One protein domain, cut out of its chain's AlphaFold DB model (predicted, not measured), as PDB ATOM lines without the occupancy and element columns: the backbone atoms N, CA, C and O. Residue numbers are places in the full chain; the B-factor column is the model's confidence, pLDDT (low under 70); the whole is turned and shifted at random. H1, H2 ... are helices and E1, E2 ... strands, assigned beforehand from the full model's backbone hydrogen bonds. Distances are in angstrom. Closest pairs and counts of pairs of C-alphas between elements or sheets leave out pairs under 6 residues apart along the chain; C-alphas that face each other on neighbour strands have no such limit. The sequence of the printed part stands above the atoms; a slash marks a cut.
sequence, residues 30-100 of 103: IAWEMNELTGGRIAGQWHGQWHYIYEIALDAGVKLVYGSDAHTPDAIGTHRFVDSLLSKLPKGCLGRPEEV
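Overview. This is residues 30 to 100 of the 103 residues of an uncharacterized protein of Planctomycetales bacterium 4572_13 (UniProt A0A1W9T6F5). What shape does the model make? From its start the printed part runs round a flat loop, through E1, H1, H2 and H3 and back to E2 beside E1, and H4 covers one side of this loop. Short H5 lies at the rim, near E2. What is it built of? The 71 printed residues have five named helices and two named strands, in the order E1 H1 H2 H3 E2 H4 H5; the class is mixed, and the sheet E1 E2 is parallel. How large is it? It is compact, with a radius of gyration of the C-alphas of 12.0 A and spans of 31 by 30 by 19 A.

Along the chain. Where are the first elements? E1, residues 32 to 35, begins at C-alpha 32 (79.509, 111.048, 95.252) and is 9.1 A long. H1 is residues 36 to 41, H2 residues 44 to 47, and H3 residues 51 to 59, 12.4 A long. What follows? E2 is residues 64 to 67, 9.9 A long, and H4 residues 80 to 86, 10.0 A long. H5, residues 97 to 100, ends at C-alpha 100 (73.785, 116.523, 89.261).

Arrangement. How do the strands pair? E1 and E2 are parallel neighbours at 35 degrees, with N 34 and O 65 2.7 A apart, within hydrogen-bond range. With H1, H2 and H3 between them along the chain they form a strand-helix-strand unit. Where is H4? It touches H1, the closest C-alphas being those of Gly 39 and Phe 81, 5.4 A apart. H3 and H4 are close but not clearly touching, with C-alphas 51 and 85 closest at 5.4 A. Are the helix backbones within range? In H3 and H4 every O i to N i+4 pair is within hydrogen-bond range, in H1 1 of 2, and H2 and H5 are too short for such a pair.

Size, cuts and confidence. How far does it reach? The two C-alphas farthest apart, those of Gln 45 and Glu 98, are 34.6 A apart. Is it continuous? The printed part has no cut, and the link from E2 to H4, with 12 residues between them, is long. How confident is the model? The mean pLDDT of the printed part is 91.3 and that of H5 is 76; no printed residue is under 70.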
ATOM      1  N   ILE A  30      79.434 118.869  94.537       93.06
ATOM      2  CA  ILE A  30      80.060 117.632  94.061       93.06
ATOM      3  C   ILE A  30      79.217 116.456  94.554       93.06
ATOM      4  O   ILE A  30      79.001 116.315  95.754       93.06
ATOM      5  N   ALA A  31      78.753 115.615  93.629       94.88
ATOM      6  CA  ALA A  31      78.075 114.358  93.935       94.88
ATOM      7  C   ALA A  31      79.087 113.231  94.184       94.88
ATOM      8  O   ALA A  31      80.201 113.264  93.656       94.88
ATOM      9  N   TRP A  32      78.698 112.233  94.974       96.12
ATOM     10  CA  TRP A  32      79.509 111.048  95.252       96.12
ATOM     11  C   TRP A  32      78.940 109.816  94.559       96.12
ATOM     12  O   TRP A  32      77.727 109.628  94.481       96.12
ATOM     13  N   GLU A  33      79.832 108.960  94.072       94.81
ATOM     14  CA  GLU A  33      79.468 107.728  93.381       94.81
ATOM     15  C   GLU A  33      79.401 106.536  94.353       94.81
ATOM     16  O   GLU A  33      80.349 106.218  95.077       94.81
ATOM     17  N   MET A  34      78.271 105.836  94.328       94.19
ATOM     18  CA  MET A  34      78.125 104.461  94.788       94.19
ATOM     19  C   MET A  34      78.587 103.527  93.671       94.19
ATOM     20  O   MET A  34      77.824 103.204  92.758       94.19
ATOM     21  N   ASN A  35      79.860 103.144  93.733       93.56
ATOM     22  CA  ASN A  35      80.528 102.398  92.675       93.56
ATOM     23  C   ASN A  35      80.441 100.881  92.917       93.56
ATOM     24  O   ASN A  35      81.023 100.379  93.885       93.56
ATOM     25  N   GLU A  36      79.761 100.148  92.032       93.81
ATOM     26  CA  GLU A  36      79.580  98.691  92.143       93.81
ATOM     27  C   GLU A  36      80.915  97.936  92.173       93.81
ATOM     28  O   GLU A  36      81.083  97.007  92.969       93.81
ATOM     29  N   LEU A  37      81.893  98.344  91.355       92.25
ATOM     30  CA  LEU A  37      83.198  97.686  91.269       92.25
ATOM     31  C   LEU A  37      83.937  97.695  92.614       92.25
ATOM     32  O   LEU A  37      84.745  96.800  92.884       92.25
ATOM     33  N   THR A  38      83.629  98.660  93.486       91.00
ATOM     34  CA  THR A  38      84.144  98.710  94.861       91.00
ATOM     35  C   THR A  38      83.847  97.420  95.613       91.00
ATOM     36  O   THR A  38      84.747  96.890  96.262       91.00
ATOM     37  N   GLY A  39      82.646  96.852  95.464       88.19
ATOM     38  CA  GLY A  39      82.242  95.621  96.149       88.19
ATOM     39  C   GLY A  39      83.121  94.416  95.815       88.19
ATOM     40  O   GLY A  39      83.374  93.576  96.674       88.19
ATOM     41  N   GLY A  40      83.651  94.356  94.588       87.25
ATOM     42  CA  GLY A  40      84.605  93.325  94.169       87.25
ATOM     43  C   GLY A  40      86.052  93.584  94.608       87.25
ATOM     44  O   GLY A  40      86.893  92.696  94.480       87.25
ATOM     45  N   ARG A  41      86.364  94.792  95.100       87.88
ATOM     46  CA  ARG A  41      87.721  95.225  95.481       87.88
ATOM     47  C   ARG A  41      87.942  95.296  96.988       87.88
ATOM     48  O   ARG A  41      89.080  95.150  97.428       87.88
ATOM     49  N   ILE A  42      86.894  95.543  97.768       87.94
ATOM     50  CA  ILE A  42      86.980  95.583  99.230       87.94
ATOM     51  C   ILE A  42      86.812  94.176  99.818       87.94
ATOM     52  O   ILE A  42      86.055  93.354  99.297       87.94
ATOM     53  N   ALA A  43      87.504  93.890 100.923       87.38
ATOM     54  CA  ALA A  43      87.347  92.610 101.610       87.38
ATOM     55  C   ALA A  43      85.921  92.464 102.172       87.38
ATOM     56  O   ALA A  43      85.348  93.429 102.681       87.38
ATOM     57  N   GLY A  44      85.366  91.247 102.111       86.81
ATOM     58  CA  GLY A  44      83.968  90.962 102.464       86.81
ATOM     59  C   GLY A  44      83.551  91.439 103.859       86.81
ATOM     60  O   GLY A  44      82.429  91.904 104.038       86.81
ATOM     61  N   GLN A  45      84.470  91.406 104.830       88.88
ATOM     62  CA  GLN A  45      84.228  91.883 106.198       88.88
ATOM     63  C   GLN A  45      83.820  93.365 106.268       88.88
ATOM     64  O   GLN A  45      83.051  93.745 107.144       88.88
ATOM     65  N   TRP A  46      84.250  94.182 105.300       88.38
ATOM     66  CA  TRP A  46      83.961  95.616 105.250       88.38
ATOM     67  C   TRP A  46      82.676  95.962 104.498       88.38
ATOM     68  O   TRP A  46      82.179  97.080 104.629       88.38
ATOM     69  N   HIS A  47      82.093  95.024 103.736       89.25
ATOM     70  CA  HIS A  47      80.879  95.278 102.942       89.25
ATOM     71  C   HIS A  47      79.749  95.810 103.823       89.25
ATOM     72  O   HIS A  47      79.068  96.771 103.477       89.25
ATOM     73  N   GLY A  48      79.595  95.215 105.009       86.50
ATOM     74  CA  GLY A  48      78.564  95.593 105.965       86.50
ATOM     75  C   GLY A  48      78.715  97.009 106.515       86.50
ATOM     76  O   GLY A  48      77.699  97.606 106.860       86.50
ATOM     77  N   GLN A  49      79.931  97.550 106.567       90.75
ATOM     78  CA  GLN A  49      80.252  98.853 107.161       90.75
ATOM     79  C   GLN A  49      80.417  99.953 106.109       90.75
ATOM     80  O   GLN A  49      80.384 101.132 106.437       90.75
ATOM     81  N   TRP A  50      80.519  99.587 104.832       93.25
ATOM     82  CA  TRP A  50      80.755 100.542 103.751       93.25
ATOM     83  C   TRP A  50      79.637 101.590 103.592       93.25
ATOM     84  O   TRP A  50      79.877 102.685 103.094       93.25
ATOM     85  N   HIS A  51      78.422 101.286 104.065       95.25
ATOM     86  CA  HIS A  51      77.299 102.229 104.082       95.25
ATOM     87  C   HIS A  51      77.571 103.499 104.909       95.25
ATOM     88  O   HIS A  51      77.063 104.549 104.530       95.25
ATOM     89  N   TYR A  52      78.419 103.445 105.947       96.06
ATOM     90  CA  TYR A  52      78.720 104.605 106.802       96.06
ATOM     91  C   TYR A  52      79.293 105.790 106.018       96.06
ATOM     92  O   TYR A  52      78.960 106.940 106.289       96.06
ATOM     93  N   ILE A  53      80.095 105.524 104.983       96.44
ATOM     94  CA  ILE A  53      80.647 106.573 104.111       96.44
ATOM     95  C   ILE A  53      79.520 107.344 103.403       96.44
ATOM     96  O   ILE A  53      79.595 108.559 103.225       96.44
ATOM     97  N   TYR A  54      78.463 106.639 103.001       97.25
ATOM     98  CA  TYR A  54      77.328 107.225 102.296       97.25
ATOM     99  C   TYR A  54      76.329 107.894 103.240       97.25
ATOM    100  O   TYR A  54      75.697 108.866 102.838       97.25
ATOM    101  N   GLU A  55      76.217 107.443 104.489       97.88
ATOM    102  CA  GLU A  55      75.471 108.165 105.528       97.88
ATOM    103  C   GLU A  55      76.097 109.538 105.791       97.88
ATOM    104  O   GLU A  55      75.403 110.546 105.687       97.88
ATOM    105  N   ILE A  56      77.423 109.596 105.971       98.06
ATOM    106  CA  ILE A  56      78.176 110.855 106.114       98.06
ATOM    107  C   ILE A  56      77.900 111.806 104.939       98.06
ATOM    108  O   ILE A  56      77.684 113.005 105.124       98.06
ATOM    109  N   ALA A  57      77.903 111.276 103.714       97.44
ATOM    110  CA  ALA A  57      77.615 112.056 102.520       97.44
ATOM    111  C   ALA A  57      76.195 112.650 102.557       97.44
ATOM    112  O   ALA A  57      76.021 113.853 102.348       97.44
ATOM    113  N   LEU A  58      75.187 111.823 102.848       97.19
ATOM    114  CA  LEU A  58      73.787 112.247 102.894       97.19
ATOM    115  C   LEU A  58      73.532 113.272 104.001       97.19
ATOM    116  O   LEU A  58      72.866 114.275 103.742       97.19
ATOM    117  N   ASP A  59      74.111 113.073 105.184       97.88
ATOM    118  CA  ASP A  59      73.987 113.996 106.317       97.88
ATOM    119  C   ASP A  59      74.581 115.375 106.000       97.88
ATOM    120  O   ASP A  59      74.040 116.407 106.405       97.88
ATOM    121  N   ALA A  60      75.654 115.418 105.205       97.50
ATOM    122  CA  ALA A  60      76.241 116.662 104.714       97.50
ATOM    123  C   ALA A  60      75.458 117.303 103.546       97.50
ATOM    124  O   ALA A  60      75.796 118.410 103.124       97.50
ATOM    125  N   GLY A  61      74.433 116.639 103.003       95.56
ATOM    126  CA  GLY A  61      73.667 117.105 101.843       95.56
ATOM    127  C   GLY A  61      74.322 116.804 100.489       95.56
ATOM    128  O   GLY A  61      73.997 117.443  99.485       95.56
ATOM    129  N   VAL A  62      75.252 115.848 100.438       96.31
ATOM    130  CA  VAL A  62      75.866 115.375  99.193       96.31
ATOM    131  C   VAL A  62      74.881 114.476  98.444       96.31
ATOM    132  O   VAL A  62      74.259 113.581  99.013       96.31
ATOM    133  N   LYS A  63      74.760 114.688  97.132       95.19
ATOM    134  CA  LYS A  63      73.971 113.813  96.256       95.19
ATOM    135  C   LYS A  63      74.740 112.527  95.974       95.19
ATOM    136  O   LYS A  63      75.920 112.588  95.632       95.19
ATOM    137  N   LEU A  64      74.059 111.388  96.048       96.25
ATOM    138  CA  LEU A  64      74.621 110.091  95.677       96.25
ATOM    139  C   LEU A  64      74.183 109.691  94.271       96.25
ATOM    140  O   LEU A  64      73.030 109.895  93.910       96.25
ATOM    141  N   VAL A  65      75.070 109.088  93.489       94.69
ATOM    142  CA  VAL A  65      74.749 108.505  92.176       94.69
ATOM    143  C   VAL A  65      75.253 107.076  92.087       94.69
ATOM    144  O   VAL A  65      76.250 106.735  92.710       94.69
ATOM    145  N   TYR A  66      74.590 106.237  91.297       93.38
ATOM    146  CA  TYR A  66      75.101 104.904  90.982       93.38
ATOM    147  C   TYR A  66      76.093 104.961  89.818       93.38
ATOM    148  O   TYR A  66      75.821 105.606  88.803       93.38
ATOM    149  N   GLY A  67      77.179 104.199  89.932       92.50
ATOM    150  CA  GLY A  67      78.070 103.889  88.821       92.50
ATOM    151  C   GLY A  67      78.498 102.429  88.854       92.50
ATOM    152  O   GLY A  67      78.825 101.889  89.906       92.50
ATOM    153  N   SER A  68      78.488 101.761  87.700       92.12
ATOM    154  CA  SER A  68      78.975 100.374  87.617       92.12
ATOM    155  C   SER A  68      80.499 100.291  87.547       92.12
ATOM    156  O   SER A  68      81.069  99.288  87.967       92.12
ATOM    157  N   ASP A  69      81.142 101.321  86.977       91.31
ATOM    158  CA  ASP A  69      82.565 101.326  86.604       91.31
ATOM    159  C   ASP A  69      82.975 100.033  85.866       91.31
ATOM    160  O   ASP A  69      84.038  99.435  86.063       91.31
ATOM    161  N   ALA A  70      82.055  99.530  85.038       91.25
ATOM    162  CA  ALA A  70      82.196  98.260  84.356       91.25
ATOM    163  C   ALA A  70      83.265  98.348  83.259       91.25
ATOM    164  O   ALA A  70      83.179  99.156  82.337       91.25
ATOM    165  N   HIS A  71      84.252  97.455  83.335       92.00
ATOM    166  CA  HIS A  71      85.309  97.317  82.327       92.00
ATOM    167  C   HIS A  71      85.007  96.204  81.304       92.00
ATOM    168  O   HIS A  71      85.779  95.978  80.374       92.00
ATOM    169  N   THR A  72      83.881  95.505  81.473       90.06
ATOM    170  CA  THR A  72      83.341  94.508  80.542       90.06
ATOM    171  C   THR A  72      81.823  94.689  80.417       90.06
ATOM    172  O   THR A  72      81.190  95.126  81.380       90.06
ATOM    173  N   PRO A  73      81.207  94.344  79.269       91.12
ATOM    174  CA  PRO A  73      79.761  94.495  79.084       91.12
ATOM    175  C   PRO A  73      78.913  93.749  80.123       91.12
ATOM    176  O   PRO A  73      77.927  94.295  80.605       91.12
ATOM    177  N   ASP A  74      79.325  92.544  80.524       89.00
ATOM    178  CA  ASP A  74      78.571  91.704  81.469       89.00
ATOM    179  C   ASP A  74      78.534  92.262  82.902       89.00
ATOM    180  O   ASP A  74      77.715  91.836  83.714       89.00
ATOM    181  N   ALA A  75      79.422  93.205  83.228       85.38
ATOM    182  CA  ALA A  75      79.454  93.877  84.524       85.38
ATOM    183  C   ALA A  75      78.578  95.145  84.561       85.38
ATOM    184  O   ALA A  75      78.419  95.763  85.614       85.38
ATOM    185  N   ILE A  76      78.000  95.559  83.428       87.00
ATOM    186  CA  ILE A  76      77.104  96.716  83.380       87.00
ATOM    187  C   ILE A  76      75.793  96.358  84.085       87.00
ATOM    188  O   ILE A  76      75.131  95.384  83.738       87.00
ATOM    189  N   GLY A  77      75.390  97.179  85.057       77.19
ATOM    190  CA  GLY A  77      74.100  97.020  85.735       77.19
ATOM    191  C   GLY A  77      74.028  95.814  86.671       77.19
ATOM    192  O   GLY A  77      72.943  95.415  87.086       77.19
ATOM    193  N   THR A  78      75.163  95.219  87.049       79.06
ATOM    194  CA  THR A  78      75.183  94.412  88.267       79.06
ATOM    195  C   THR A  78      75.044  95.385  89.437       79.06
ATOM    196  O   THR A  78      75.841  96.308  89.566       79.06
ATOM    197  N   HIS A  79      73.983  95.258  90.230       87.12
ATOM    198  CA  HIS A  79      73.679  96.176  91.337       87.12
ATOM    199  C   HIS A  79      73.829  95.496  92.704       87.12
ATOM    200  O   HIS A  79      73.327  95.993  93.699       87.12
ATOM    201  N   ARG A  80      74.483  94.330  92.788       90.31
ATOM    202  CA  ARG A  80      74.424  93.476  93.985       90.31
ATOM    203  C   ARG A  80      75.042  94.154  95.199       90.31
ATOM    204  O   ARG A  80      74.480  94.080  96.291       90.31
ATOM    205  N   PHE A  81      76.205  94.774  95.019       92.69
ATOM    206  CA  PHE A  81      76.877  95.460  96.110       92.69
ATOM    207  C   PHE A  81      76.125  96.732  96.482       92.69
ATOM    208  O   PHE A  81      75.784  96.910  97.651       92.69
ATOM    209  N   VAL A  82      75.794  97.577  95.505       93.56
ATOM    210  CA  VAL A  82      75.077  98.828  95.773       93.56
ATOM    211  C   VAL A  82      73.698  98.578  96.389       93.56
ATOM    212  O   VAL A  82      73.366  99.239  97.368       93.56
ATOM    213  N   ASP A  83      72.937  97.582  95.933       94.31
ATOM    214  CA  ASP A  83      71.641  97.208  96.520       94.31
ATOM    215  C   ASP A  83      71.778  96.816  97.997       94.31
ATOM    216  O   ASP A  83      70.939  97.175  98.828       94.31
ATOM    217  N   SER A  84      72.866  96.122  98.353       94.25
ATOM    218  CA  SER A  84      73.140  95.765  99.748       94.25
ATOM    219  C   SER A  84      73.361  97.001 100.626       94.25
ATOM    220  O   SER A  84      72.893  97.036 101.765       94.25
ATOM    221  N   LEU A  85      73.995  98.045 100.089       94.88
ATOM    222  CA  LEU A  85      74.194  99.314 100.785       94.88
ATOM    223  C   LEU A  85      72.894 100.114 100.857       94.88
ATOM    224  O   LEU A  85      72.525 100.585 101.929       94.88
ATOM    225  N   LEU A  86      72.158 100.208  99.746       95.00
ATOM    226  CA  LEU A  86      70.872 100.905  99.675       95.00
ATOM    227  C   LEU A  86      69.838 100.322 100.637       95.00
ATOM    228  O   LEU A  86      69.002 101.064 101.142       95.00
ATOM    229  N   SER A  87      69.913  99.024 100.944       95.31
ATOM    230  CA  SER A  87      69.046  98.396 101.951       95.31
ATOM    231  C   SER A  87      69.195  98.993 103.360       95.31
ATOM    232  O   SER A  87      68.300  98.826 104.188       95.31
ATOM    233  N   LYS A  88      70.307  99.696 103.622       96.12
ATOM    234  CA  LYS A  88      70.624 100.355 104.895       96.12
ATOM    235  C   LYS A  88      70.464 101.876 104.853       96.12
ATOM    236  O   LYS A  88      70.424 102.497 105.905       96.12
ATOM    237  N   LEU A  89      70.367 102.468 103.663       96.12
ATOM    238  CA  LEU A  89      70.273 103.916 103.476       96.12
ATOM    239  C   LEU A  89      68.808 104.378 103.349       96.12
ATOM    240  O   LEU A  89      67.917 103.577 103.048       96.12
ATOM    241  N   PRO A  90      68.524 105.682 103.539       96.00
ATOM    242  CA  PRO A  90      67.200 106.239 103.290       96.00
ATOM    243  C   PRO A  90      66.695 105.938 101.873       96.00
ATOM    244  O   PRO A  90      67.428 106.036 100.888       96.00
ATOM    245  N   LYS A  91      65.406 105.607 101.745       94.50
ATOM    246  CA  LYS A  91      64.796 105.337 100.434       94.50
ATOM    247  C   LYS A  91      64.859 106.574  99.539       94.50
ATOM    248  O   LYS A  91      64.523 107.671  99.974       94.50
ATOM    249  N   GLY A  92      65.208 106.368  98.270       92.12
ATOM    250  CA  GLY A  92      65.283 107.451  97.286       92.12
ATOM    251  C   GLY A  92      66.489 108.377  97.465       92.12
ATOM    252  O   GLY A  92      66.457 109.490  96.958       92.12
ATOM    253  N   CYS A  93      67.537 107.938  98.172       94.62
ATOM    254  CA  CYS A  93      68.764 108.715  98.369       94.62
ATOM    255  C   CYS A  93      69.623 108.874  97.100       94.62
ATOM    256  O   CYS A  93      70.472 109.764  97.044       94.62
ATOM    257  N   LEU A  94      69.413 108.030  96.083       93.88
ATOM    258  CA  LEU A  94      70.082 108.164  94.795       93.88
ATOM    259  C   LEU A  94      69.478 109.314  93.990       93.88
ATOM    260  O   LEU A  94      68.295 109.299  93.643       93.88
ATOM    261  N   GLY A  95      70.331 110.271  93.650       89.56
ATOM    262  CA  GLY A  95      70.047 111.331  92.706       89.56
ATOM    263  C   GLY A  95      70.019 110.822  91.269       89.56
ATOM    264  O   GLY A  95      70.719 109.884  90.877       89.56
ATOM    265  N   ARG A  96      69.203 111.483  90.461       84.62
ATOM    266  CA  ARG A  96      69.115 111.298  89.017       84.62
ATOM    267  C   ARG A  96      70.193 112.129  88.312       84.62
ATOM    268  O   ARG A  96      70.605 113.166  88.840       84.62
ATOM    269  N   PRO A  97      70.621 111.748  87.096       75.44
ATOM    270  CA  PRO A  97      71.625 112.503  86.343       75.44
ATOM    271  C   PRO A  97      71.296 113.999  86.199       75.44
ATOM    272  O   PRO A  97      72.175 114.855  86.313       75.44
ATOM    273  N   GLU A  98      70.020 114.344  86.019       80.12
ATOM    274  CA  GLU A  98      69.571 115.729  85.839       80.12
ATOM    275  C   GLU A  98      69.721 116.575  87.108       80.12
ATOM    276  O   GLU A  98      69.799 117.801  87.030       80.12
ATOM    277  N   GLU A  99      69.761 115.935  88.276       76.81
ATOM    278  CA  GLU A  99      69.932 116.598  89.567       76.81
ATOM    279  C   GLU A  99      71.401 116.935  89.838       76.81
ATOM    280  O   GLU A  99      71.681 117.790  90.675       76.81
ATOM    281  N   VAL A 100      72.336 116.305  89.124       70.00
ATOM    282  CA  VAL A 100      73.785 116.523  89.261       70.00
ATOM    283  C   VAL A 100      74.303 117.534  88.234       70.00
ATOM    284  O   VAL A 100      75.208 118.307  88.528       70.00
TER     285      VAL A 100